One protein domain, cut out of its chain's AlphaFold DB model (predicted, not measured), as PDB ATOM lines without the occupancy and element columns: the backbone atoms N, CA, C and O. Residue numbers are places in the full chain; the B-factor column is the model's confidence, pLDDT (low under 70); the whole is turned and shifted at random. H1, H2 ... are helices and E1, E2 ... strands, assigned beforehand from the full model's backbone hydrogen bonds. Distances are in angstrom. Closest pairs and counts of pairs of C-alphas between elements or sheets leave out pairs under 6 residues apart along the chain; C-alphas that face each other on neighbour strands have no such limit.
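AT A GLANCE: This is residues 9 to 71 and 185 to 201 of the 326 residues of a protein of Chthonomonadales bacterium (UniProt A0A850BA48). What does the model look like? A tight hairpin of two strands, E1 and E2, makes the middle, with H3 packed over one of its faces, mostly on E2. H4 packs beside E2 at one end of the whole, while H1 and the short H2 stand at the far end from H4, H2 close to the hairpin's turn. What is it made of? The 80 printed residues hold four named helices and two named strands in the order H1, H2, H3, E1, E2, H4; the class is mixed, helices and strands, and the sheet E1 - E2 is antiparallel. How large is it? It is compact and rounded, with a radius of gyration of the C-alphas of 11.6 A and spans of 31 by 28 by 20 A.

HOW THE PARTS SIT: How do the first helices stand? H1, residues 11 to 24, and H2, residues 26 to 30, only just touch, with 3 pairs of C-alphas within 8 A, and only at the corner by their link; H1 does so with residues 21 to 22 alone, and the closest C-alphas are those of Val 22 and Leu 28, 5.3 A apart. H1 is near H3, residues 33 to 45, with 10 pairs of C-alphas within 10 A. How do the strands pair? E1, residues 57 to 62, and E2, residues 65 to 70, are an antiparallel hairpin at 149 degrees, with N 58 and O 69 at 2.8 A and N 60 and O 67 at 3.0 A, both within hydrogen-bond range. What comes close to the strands? The closest C-alphas of H3 and E2 are those of Ser 39 and Leu 68, 4.9 A apart; of H2 and E1, those of Leu 28 and Pro 61, 5.7 A; and of E2 and H4, residues 185 to 199, those of Ile 70 and Glu 194, 6.2 A. H3 and H4 are close but not clearly touching and run opposite ways at a tilt of 37 degrees, only just steep; H1 and H4 are apart. How do the helix backbones look? Each O i to N i+4 pair is within hydrogen-bond range in H1, H3 and H4, but 0 of 1 in H2, where 2 of 2 O i to N i+3 pairs are.

IN THESE COORDINATES: Where does the first element begin? H1 begins at C-alpha 11, (-2.838, -0.037, -24.662), and measures 19.9 A from first to last C-alpha; H2 measures 7.5 A and H3 18.3 A. Where do the later ones lie? E1 starts at C-alpha 57, (-2.411, -13.710, -15.460), and measures 15.5 A, and E2 measures 16.0 A. H4 measures 21.2 A and ends at C-alpha 199, (4.445, -14.540, 0.675).

THE WHOLE: Is there a cut? Residues 72 to 184 are not printed, and C-alphas 71 and 185 are 17.6 A apart across the cut. Which link is long? Of the links that are printed whole, H3 to E1 is long, with 11 residues; the others are tight. How sure is the model? The mean pLDDT of the printed part is 89.9, and no printed residue is under 70.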
ATOM      1  N   LEU A   9      -0.327  -6.700 -27.136       76.06
ATOM      2  CA  LEU A   9      -0.865  -5.988 -25.973       76.06
ATOM      3  C   LEU A   9      -0.903  -4.481 -26.247       76.06
ATOM      4  O   LEU A   9      -0.171  -3.698 -25.651       76.06
ATOM      5  N   ASP A  10      -1.777  -4.080 -27.168       84.69
ATOM      6  CA  ASP A  10      -2.048  -2.665 -27.425       84.69
ATOM      7  C   ASP A  10      -2.678  -1.983 -26.185       84.69
ATOM      8  O   ASP A  10      -3.537  -2.599 -25.536       84.69
ATOM      9  N   PRO A  11      -2.312  -0.729 -25.842       86.25
ATOM     10  CA  PRO A  11      -2.838  -0.037 -24.662       86.25
ATOM     11  C   PRO A  11      -4.369   0.026 -24.600       86.25
ATOM     12  O   PRO A  11      -4.958  -0.113 -23.522       86.25
ATOM     13  N   GLU A  12      -5.040   0.189 -25.742       88.06
ATOM     14  CA  GLU A  12      -6.499   0.255 -25.796       88.06
ATOM     15  C   GLU A  12      -7.120  -1.116 -25.494       88.06
ATOM     16  O   GLU A  12      -8.094  -1.231 -24.740       88.06
ATOM     17  N   ARG A  13      -6.512  -2.185 -26.024       88.12
ATOM     18  CA  ARG A  13      -6.909  -3.566 -25.726       88.12
ATOM     19  C   ARG A  13      -6.717  -3.879 -24.243       88.12
ATOM     20  O   ARG A  13      -7.643  -4.401 -23.622       88.12
ATOM     21  N   VAL A  14      -5.556  -3.548 -23.674       89.50
ATOM     22  CA  VAL A  14      -5.261  -3.769 -22.248       89.50
ATOM     23  C   VAL A  14      -6.286  -3.038 -21.382       89.50
ATOM     24  O   VAL A  14      -6.885  -3.648 -20.499       89.50
ATOM     25  N   THR A  15      -6.583  -1.776 -21.697       91.06
ATOM     26  CA  THR A  15      -7.591  -0.981 -20.979       91.06
ATOM     27  C   THR A  15      -8.967  -1.650 -21.013       91.06
ATOM     28  O   THR A  15      -9.604  -1.807 -19.968       91.06
ATOM     29  N   ARG A  16      -9.417  -2.126 -22.182       90.56
ATOM     30  CA  ARG A  16     -10.693  -2.853 -22.315       90.56
ATOM     31  C   ARG A  16     -10.732  -4.130 -21.474       90.56
ATOM     32  O   ARG A  16     -11.749  -4.412 -20.837       90.56
ATOM     33  N   ILE A  17      -9.639  -4.889 -21.440       91.69
ATOM     34  CA  ILE A  17      -9.553  -6.120 -20.644       91.69
ATOM     35  C   ILE A  17      -9.606  -5.800 -19.147       91.69
ATOM     36  O   ILE A  17     -10.351  -6.457 -18.413       91.69
ATOM     37  N   VAL A  18      -8.868  -4.784 -18.697       91.69
ATOM     38  CA  VAL A  18      -8.842  -4.355 -17.291       91.69
ATOM     39  C   VAL A  18     -10.221  -3.869 -16.850       91.69
ATOM     40  O   VAL A  18     -10.718  -4.329 -15.823       91.69
ATOM     41  N   LEU A  19     -10.898  -3.041 -17.653       91.94
ATOM     42  CA  LEU A  19     -12.283  -2.625 -17.394       91.94
ATOM     43  C   LEU A  19     -13.225  -3.834 -17.283       91.94
ATOM     44  O   LEU A  19     -14.045  -3.905 -16.367       91.94
ATOM     45  N   GLY A  20     -13.062  -4.829 -18.159       92.56
ATOM     46  CA  GLY A  20     -13.794  -6.092 -18.070       92.56
ATOM     47  C   GLY A  20     -13.490  -6.888 -16.792       92.56
ATOM     48  O   GLY A  20     -14.384  -7.527 -16.239       92.56
ATOM     49  N   CYS A  21     -12.254  -6.845 -16.288       91.62
ATOM     50  CA  CYS A  21     -11.889  -7.469 -15.015       91.62
ATOM     51  C   CYS A  21     -12.547  -6.764 -13.827       91.62
ATOM     52  O   CYS A  21     -13.096  -7.445 -12.964       91.62
ATOM     53  N   VAL A  22     -12.560  -5.427 -13.810       92.19
ATOM     54  CA  VAL A  22     -13.237  -4.636 -12.770       92.19
ATOM     55  C   VAL A  22     -14.744  -4.903 -12.768       92.19
ATOM     56  O   VAL A  22     -15.335  -5.076 -11.705       92.19
ATOM     57  N   ALA A  23     -15.359  -5.025 -13.948       91.50
ATOM     58  CA  ALA A  23     -16.778  -5.356 -14.068       91.50
ATOM     59  C   ALA A  23     -17.115  -6.761 -13.531       91.50
ATOM     60  O   ALA A  23     -18.140  -6.940 -12.877       91.50
ATOM     61  N   ARG A  24     -16.255  -7.761 -13.781       90.75
ATOM     62  CA  ARG A  24     -16.439  -9.134 -13.268       90.75
ATOM     63  C   ARG A  24     -16.139  -9.263 -11.777       90.75
ATOM     64  O   ARG A  24     -16.786 -10.053 -11.095       90.75
ATOM     65  N   THR A  25     -15.170  -8.498 -11.282       91.19
ATOM     66  CA  THR A  25     -14.717  -8.538  -9.890       91.19
ATOM     67  C   THR A  25     -14.841  -7.139  -9.280       91.19
ATOM     68  O   THR A  25     -13.846  -6.416  -9.216       91.19
ATOM     69  N   PRO A  26     -16.029  -6.752  -8.763       91.25
ATOM     70  CA  PRO A  26     -16.281  -5.393  -8.266       91.25
ATOM     71  C   PRO A  26     -15.331  -4.934  -7.154       91.25
ATOM     72  O   PRO A  26     -15.095  -3.742  -6.991       91.25
ATOM     73  N   LYS A  27     -14.736  -5.872  -6.405       92.94
ATOM     74  CA  LYS A  27     -13.714  -5.574  -5.389       92.94
ATOM     75  C   LYS A  27     -12.469  -4.896  -5.973       92.94
ATOM     76  O   LYS A  27     -11.831  -4.131  -5.266       92.94
ATOM     77  N   LEU A  28     -12.156  -5.106  -7.255       92.56
ATOM     78  CA  LEU A  28     -11.065  -4.394  -7.927       92.56
ATOM     79  C   LEU A  28     -11.334  -2.886  -8.031       92.56
ATOM     80  O   LEU A  28     -10.385  -2.115  -8.036       92.56
ATOM     81  N   ALA A  29     -12.600  -2.446  -8.052       92.25
ATOM     82  CA  ALA A  29     -12.936  -1.020  -8.035       92.25
ATOM     83  C   ALA A  29     -12.628  -0.345  -6.685       92.25
ATOM     84  O   ALA A  29     -12.586   0.878  -6.607       92.25
ATOM     85  N   GLN A  30     -12.431  -1.133  -5.623       93.81
ATOM     86  CA  GLN A  30     -12.058  -0.646  -4.290       93.81
ATOM     87  C   GLN A  30     -10.537  -0.587  -4.105       93.81
ATOM     88  O   GLN A  30     -10.066  -0.083  -3.085       93.81
ATOM     89  N   CYS A  31      -9.771  -1.123  -5.058       95.81
ATOM     90  CA  CYS A  31      -8.322  -1.081  -5.011       95.81
ATOM     91  C   CYS A  31      -7.782   0.304  -5.371       95.81
ATOM     92  O   CYS A  31      -8.399   1.060  -6.123       95.81
ATOM     93  N   THR A  32      -6.588   0.627  -4.878       95.31
ATOM     94  CA  THR A  32      -5.908   1.870  -5.248       95.31
ATOM     95  C   THR A  32      -5.546   1.858  -6.733       95.31
ATOM     96  O   THR A  32      -5.042   0.856  -7.249       95.31
ATOM     97  N   THR A  33      -5.730   2.986  -7.425       93.25
ATOM     98  CA  THR A  33      -5.364   3.116  -8.846       93.25
ATOM     99  C   THR A  33      -3.903   2.734  -9.087       93.25
ATOM    100  O   THR A  33      -3.604   2.014 -10.036       93.25
ATOM    101  N   ALA A  34      -3.004   3.138  -8.183       93.56
ATOM    102  CA  ALA A  34      -1.584   2.802  -8.251       93.56
ATOM    103  C   ALA A  34      -1.334   1.281  -8.248       93.56
ATOM    104  O   ALA A  34      -0.540   0.794  -9.050       93.56
ATOM    105  N   SER A  35      -2.032   0.513  -7.401       94.19
ATOM    106  CA  SER A  35      -1.877  -0.950  -7.351       94.19
ATOM    107  C   SER A  35      -2.385  -1.651  -8.616       94.19
ATOM    108  O   SER A  35      -1.776  -2.621  -9.074       94.19
ATOM    109  N   ILE A  36      -3.471  -1.143  -9.213       93.50
ATOM    110  CA  ILE A  36      -4.018  -1.665 -10.472       93.50
ATOM    111  C   ILE A  36      -3.028  -1.408 -11.604       93.50
ATOM    112  O   ILE A  36      -2.671  -2.344 -12.315       93.50
ATOM    113  N   VAL A  37      -2.554  -0.167 -11.741       92.75
ATOM    114  CA  VAL A  37      -1.595   0.215 -12.786       92.75
ATOM    115  C   VAL A  37      -0.311  -0.602 -12.660       92.75
ATOM    116  O   VAL A  37       0.098  -1.211 -13.643       92.75
ATOM    117  N   ARG A  38       0.259  -0.719 -11.452       93.06
ATOM    118  CA  ARG A  38       1.448  -1.550 -11.197       93.06
ATOM    119  C   ARG A  38       1.241  -3.000 -11.641       93.06
ATOM    120  O   ARG A  38       2.060  -3.540 -12.374       93.06
ATOM    121  N   SER A  39       0.134  -3.622 -11.232       93.38
ATOM    122  CA  SER A  39      -0.158  -5.024 -11.569       93.38
ATOM    123  C   SER A  39      -0.353  -5.237 -13.073       93.38
ATOM    124  O   SER A  39       0.023  -6.275 -13.613       93.38
ATOM    125  N   VAL A  40      -0.937  -4.255 -13.764       92.94
ATOM    126  CA  VAL A  40      -1.111  -4.287 -15.221       92.94
ATOM    127  C   VAL A  40       0.227  -4.106 -15.935       92.94
ATOM    128  O   VAL A  40       0.508  -4.862 -16.860       92.94
ATOM    129  N   MET A  41       1.067  -3.165 -15.492       91.00
ATOM    130  CA  MET A  41       2.404  -2.950 -16.055       91.00
ATOM    131  C   MET A  41       3.269  -4.205 -15.929       91.00
ATOM    132  O   MET A  41       3.789  -4.675 -16.937       91.00
ATOM    133  N   GLN A  42       3.296  -4.829 -14.748       91.50
ATOM    134  CA  GLN A  42       4.000  -6.097 -14.537       91.50
ATOM    135  C   GLN A  42       3.514  -7.199 -15.494       91.50
ATOM    136  O   GLN A  42       4.314  -7.963 -16.026       91.50
ATOM    137  N   ALA A  43       2.207  -7.292 -15.763       92.12
ATOM    138  CA  ALA A  43       1.685  -8.287 -16.700       92.12
ATOM    139  C   ALA A  43       2.146  -8.014 -18.141       92.12
ATOM    140  O   ALA A  43       2.536  -8.940 -18.854       92.12
ATOM    141  N   VAL A  44       2.134  -6.742 -18.553       90.56
ATOM    142  CA  VAL A  44       2.560  -6.305 -19.889       90.56
ATOM    143  C   VAL A  44       4.060  -6.511 -20.095       90.56
ATOM    144  O   VAL A  44       4.449  -7.003 -21.151       90.56
ATOM    145  N   GLU A  45       4.889  -6.220 -19.093       88.88
ATOM    146  CA  GLU A  45       6.337  -6.479 -19.121       88.88
ATOM    147  C   GLU A  45       6.654  -7.964 -19.329       88.88
ATOM    148  O   GLU A  45       7.565  -8.317 -20.075       88.88
ATOM    149  N   LEU A  46       5.856  -8.852 -18.729       90.31
ATOM    150  CA  LEU A  46       5.959 -10.299 -18.933       90.31
ATOM    151  C   LEU A  46       5.356 -10.761 -20.276       90.31
ATOM    152  O   LEU A  46       5.457 -11.936 -20.647       90.31
ATOM    153  N   GLY A  47       4.701  -9.868 -21.020       89.19
ATOM    154  CA  GLY A  47       3.950 -10.202 -22.228       89.19
ATOM    155  C   GLY A  47       2.790 -11.160 -21.949       89.19
ATOM    156  O   GLY A  47       2.515 -12.043 -22.763       89.19
ATOM    157  N   LEU A  48       2.160 -11.058 -20.775       91.38
ATOM    158  CA  LEU A  48       1.003 -11.855 -20.370       91.38
ATOM    159  C   LEU A  48      -0.258 -10.993 -20.392       91.38
ATOM    160  O   LEU A  48      -0.257  -9.857 -19.923       91.38
ATOM    161  N   GLU A  49      -1.364 -11.537 -20.905       89.75
ATOM    162  CA  GLU A  49      -2.625 -10.797 -20.934       89.75
ATOM    163  C   GLU A  49      -3.204 -10.667 -19.506       89.75
ATOM    164  O   GLU A  49      -3.484 -11.695 -18.878       89.75
ATOM    165  N   PRO A  50      -3.402  -9.440 -18.974       86.19
ATOM    166  CA  PRO A  50      -3.891  -9.232 -17.613       86.19
ATOM    167  C   PRO A  50      -5.394  -9.506 -17.539       86.19
ATOM    168  O   PRO A  50      -6.217  -8.604 -17.673       86.19
ATOM    169  N   GLY A  51      -5.777 -10.763 -17.329       83.94
ATOM    170  CA  GLY A  51      -7.175 -11.143 -17.218       83.94
ATOM    171  C   GLY A  51      -7.403 -12.646 -17.115       83.94
ATOM    172  O   GLY A  51      -6.670 -13.476 -17.646       83.94
ATOM    173  N   SER A  52      -8.513 -13.011 -16.480       78.56
ATOM    174  CA  SER A  52      -8.854 -14.412 -16.221       78.56
ATOM    175  C   SER A  52      -9.192 -15.239 -17.472       78.56
ATOM    176  O   SER A  52      -9.263 -16.458 -17.377       78.56
ATOM    177  N   ALA A  53      -9.416 -14.612 -18.633       82.75
ATOM    178  CA  ALA A  53      -9.931 -15.284 -19.831       82.75
ATOM    179  C   ALA A  53      -8.927 -16.263 -20.462       82.75
ATOM    180  O   ALA A  53      -9.284 -17.386 -20.814       82.75
ATOM    181  N   THR A  54      -7.660 -15.865 -20.588       83.81
ATOM    182  CA  THR A  54      -6.595 -16.733 -21.118       83.81
ATOM    183  C   THR A  54      -6.028 -17.662 -20.044       83.81
ATOM    184  O   THR A  54      -5.393 -18.671 -20.356       83.81
ATOM    185  N   GLY A  55      -6.260 -17.335 -18.769       87.31
ATOM    186  CA  GLY A  55      -5.677 -18.010 -17.613       87.31
ATOM    187  C   GLY A  55      -4.164 -17.803 -17.476       87.31
ATOM    188  O   GLY A  55      -3.507 -18.582 -16.781       87.31
ATOM    189  N   GLN A  56      -3.608 -16.798 -18.163       90.44
ATOM    190  CA  GLN A  56      -2.185 -16.456 -18.122       90.44
ATOM    191  C   GLN A  56      -1.821 -15.625 -16.894       90.44
ATOM    192  O   GLN A  56      -0.829 -15.920 -16.232       90.44
ATOM    193  N   ALA A  57      -2.631 -14.622 -16.571       93.06
ATOM    194  CA  ALA A  57      -2.411 -13.710 -15.460       93.06
ATOM    195  C   ALA A  57      -3.750 -13.234 -14.889       93.06
ATOM    196  O   ALA A  57      -4.704 -13.000 -15.624       93.06
ATOM    197  N   TYR A  58      -3.826 -13.076 -13.573       93.06
ATOM    198  CA  TYR A  58      -5.035 -12.682 -12.860       93.06
ATOM    199  C   TYR A  58      -4.766 -11.426 -12.039       93.06
ATOM    200  O   TYR A  58      -3.765 -11.344 -11.334       93.06
ATOM    201  N   LEU A  59      -5.694 -10.473 -12.094       93.81
ATOM    202  CA  LEU A  59      -5.722  -9.331 -11.187       93.81
ATOM    203  C   LEU A  59      -6.577  -9.709  -9.979       93.81
ATOM    204  O   LEU A  59      -7.786  -9.916 -10.117       93.81
ATOM    205  N   VAL A  60      -5.947  -9.846  -8.814       92.50
ATOM    206  CA  VAL A  60      -6.609 -10.308  -7.589       92.50
ATOM    207  C   VAL A  60      -6.550  -9.210  -6.524       92.50
ATOM    208  O   VAL A  60      -5.462  -8.724  -6.218       92.50
ATOM    209  N   PRO A  61      -7.699  -8.809  -5.947       92.50
ATOM    210  CA  PRO A  61      -7.729  -7.841  -4.860       92.50
ATOM    211  C   PRO A  61      -7.396  -8.511  -3.521       92.50
ATOM    212  O   PRO A  61      -8.111  -9.411  -3.071       92.50
ATOM    213  N   PHE A  62      -6.363  -8.018  -2.844       89.88
ATOM    214  CA  PHE A  62      -6.081  -8.290  -1.437       89.88
ATOM    215  C   PHE A  62      -6.405  -7.039  -0.616       89.88
ATOM    216  O   PHE A  62      -5.568  -6.162  -0.423       89.88
ATOM    217  N   GLY A  63      -7.652  -6.927  -0.151       89.12
ATOM    218  CA  GLY A  63      -8.132  -5.687   0.466       89.12
ATOM    219  C   GLY A  63      -8.204  -4.559  -0.567       89.12
ATOM    220  O   GLY A  63      -8.878  -4.714  -1.584       89.12
ATOM    221  N   GLN A  64      -7.507  -3.448  -0.313       92.00
ATOM    222  CA  GLN A  64      -7.412  -2.301  -1.230       92.00
ATOM    223  C   GLN A  64      -6.203  -2.373  -2.183       92.00
ATOM    224  O   GLN A  64      -5.992  -1.455  -2.975       92.00
ATOM    225  N   ASP A  65      -5.440  -3.467  -2.165       92.38
ATOM    226  CA  ASP A  65      -4.298  -3.656  -3.058       92.38
ATOM    227  C   ASP A  65      -4.618  -4.673  -4.155       92.38
ATOM    228  O   ASP A  65      -4.897  -5.843  -3.889       92.38
ATOM    229  N   CYS A  66      -4.562  -4.230  -5.410       94.00
ATOM    230  CA  CYS A  66      -4.573  -5.117  -6.566       94.00
ATOM    231  C   CYS A  66      -3.190  -5.755  -6.715       94.00
ATOM    232  O   CYS A  66      -2.171  -5.064  -6.660       94.00
ATOM    233  N   THR A  67      -3.150  -7.073  -6.879       93.00
ATOM    234  CA  THR A  67      -1.914  -7.835  -7.058       93.00
ATOM    235  C   THR A  67      -2.021  -8.734  -8.283       93.00
ATOM    236  O   THR A  67      -3.049  -9.382  -8.511       93.00
ATOM    237  N   LEU A  68      -0.939  -8.789  -9.057       94.50
ATOM    238  CA  LEU A  68      -0.788  -9.710 -10.172       94.50
ATOM    239  C   LEU A  68      -0.491 -11.126  -9.660       94.50
ATOM    240  O   LEU A  68       0.505 -11.367  -8.978       94.50
ATOM    241  N   VAL A  69      -1.340 -12.081 -10.028       92.38
ATOM    242  CA  VAL A  69      -1.113 -13.512  -9.795       92.38
ATOM    243  C   VAL A  69      -0.885 -14.184 -11.138       92.38
ATOM    244  O   VAL A  69      -1.753 -14.136 -12.015       92.38
ATOM    245  N   ILE A  70       0.252 -14.849 -11.315       92.44
ATOM    246  CA  ILE A  70       0.564 -15.492 -12.591       92.44
ATOM    247  C   ILE A  70      -0.116 -16.854 -12.632       92.44
ATOM    248  O   ILE A  70      -0.010 -17.667 -11.715       92.44
ATOM    249  N   GLY A  71      -0.865 -17.114 -13.695       89.62
ATOM    250  CA  GLY A  71      -1.530 -18.389 -13.903       89.62
ATOM    251  C   GLY A  71      -0.565 -19.483 -14.344       89.62
ATOM    252  O   GLY A  71       0.479 -19.223 -14.940       89.62
ATOM    253  N   ILE A 185      14.857 -13.738 -18.700       85.56
ATOM    254  CA  ILE A 185      14.688 -12.639 -17.734       85.56
ATOM    255  C   ILE A 185      13.209 -12.487 -17.356       85.56
ATOM    256  O   ILE A 185      12.887 -12.330 -16.182       85.56
ATOM    257  N   GLU A 186      12.301 -12.612 -18.324       86.69
ATOM    258  CA  GLU A 186      10.856 -12.545 -18.101       86.69
ATOM    259  C   GLU A 186      10.372 -13.693 -17.209       86.69
ATOM    260  O   GLU A 186       9.569 -13.478 -16.306       86.69
ATOM    261  N   MET A 187      10.886 -14.912 -17.405       86.25
ATOM    262  CA  MET A 187      10.559 -16.045 -16.535       86.25
ATOM    263  C   MET A 187      11.046 -15.808 -15.099       86.25
ATOM    264  O   MET A 187      10.304 -16.060 -14.150       86.25
ATOM    265  N   SER A 188      12.258 -15.278 -14.929       87.50
ATOM    266  CA  SER A 188      12.800 -14.942 -13.610       87.50
ATOM    267  C   SER A 188      11.980 -13.845 -12.919       87.50
ATOM    268  O   SER A 188      11.591 -14.020 -11.763       87.50
ATOM    269  N   LYS A 189      11.620 -12.770 -13.641       89.56
ATOM    270  CA  LYS A 189      10.711 -11.714 -13.157       89.56
ATOM    271  C   LYS A 189       9.352 -12.295 -12.755       89.56
ATOM    272  O   LYS A 189       8.856 -12.014 -11.669       89.56
ATOM    273  N   ALA A 190       8.771 -13.170 -13.580       88.88
ATOM    274  CA  ALA A 190       7.505 -13.835 -13.282       88.88
ATOM    275  C   ALA A 190       7.571 -14.674 -11.998       88.88
ATOM    276  O   ALA A 190       6.654 -14.643 -11.175       88.88
ATOM    277  N   MET A 191       8.664 -15.408 -11.791       89.00
ATOM    278  CA  MET A 191       8.865 -16.169 -10.559       89.00
ATOM    279  C   MET A 191       9.000 -15.258  -9.335       89.00
ATOM    280  O   MET A 191       8.431 -15.585  -8.295       89.00
ATOM    281  N   ALA A 192       9.683 -14.117  -9.457       89.88
ATOM    282  CA  ALA A 192       9.789 -13.126  -8.386       89.88
ATOM    283  C   ALA A 192       8.422 -12.510  -8.032       89.88
ATOM    284  O   ALA A 192       8.053 -12.491  -6.858       89.88
ATOM    285  N   VAL A 193       7.633 -12.102  -9.037       90.25
ATOM    286  CA  VAL A 193       6.248 -11.616  -8.862       90.25
ATOM    287  C   VAL A 193       5.396 -12.648  -8.142       90.25
ATOM    288  O   VAL A 193       4.726 -12.330  -7.166       90.25
ATOM    289  N   GLU A 194       5.435 -13.901  -8.582       88.38
ATOM    290  CA  GLU A 194       4.626 -14.959  -7.986       88.38
ATOM    291  C   GLU A 194       5.029 -15.251  -6.531       88.38
ATOM    292  O   GLU A 194       4.152 -15.450  -5.689       88.38
ATOM    293  N   VAL A 195       6.331 -15.252  -6.215       88.25
ATOM    294  CA  VAL A 195       6.812 -15.406  -4.834       88.25
ATOM    295  C   VAL A 195       6.332 -14.242  -3.970       88.25
ATOM    296  O   VAL A 195       5.752 -14.493  -2.916       88.25
ATOM    297  N   ALA A 196       6.491 -13.001  -4.437       88.94
ATOM    298  CA  ALA A 196       6.056 -11.810  -3.714       88.94
ATOM    299  C   ALA A 196       4.543 -11.793  -3.470       88.94
ATOM    300  O   ALA A 196       4.072 -11.445  -2.389       88.94
ATOM    301  N   THR A 197       3.764 -12.240  -4.447       87.06
ATOM    302  CA  THR A 197       2.316 -12.394  -4.320       87.06
ATOM    303  C   THR A 197       1.941 -13.468  -3.297       87.06
ATOM    304  O   THR A 197       1.007 -13.276  -2.512       87.06
ATOM    305  N   GLU A 198       2.654 -14.597  -3.279       85.88
ATOM    306  CA  GLU A 198       2.368 -15.716  -2.382       85.88
ATOM    307  C   GLU A 198       2.744 -15.402  -0.926       85.88
ATOM    308  O   GLU A 198       1.932 -15.660  -0.035       85.88
ATOM    309  N   THR A 199       3.923 -14.824  -0.677       83.88
ATOM    310  CA  THR A 199       4.445 -14.540   0.675       83.88
ATOM    311  C   THR A 199       4.106 -13.139   1.183       83.88
ATOM    312  O   THR A 199       4.040 -12.929   2.391       83.88
ATOM    313  N   GLY A 200       3.864 -12.181   0.286       81.31
ATOM    314  CA  GLY A 200       3.789 -10.752   0.604       81.31
ATOM    315  C   GLY A 200       5.145 -10.049   0.679       81.31
ATOM    316  O   GLY A 200       5.176  -8.863   0.990       81.31
ATOM    317  N   ASP A 201       6.245 -10.757   0.418       79.88
ATOM    318  CA  ASP A 201       7.600 -10.210   0.477       79.88
ATOM    319  C   ASP A 201       8.017  -9.637  -0.882       79.88
ATOM    320  O   ASP A 201       8.202 -10.368  -1.853       79.88
TER     321      ASP A 201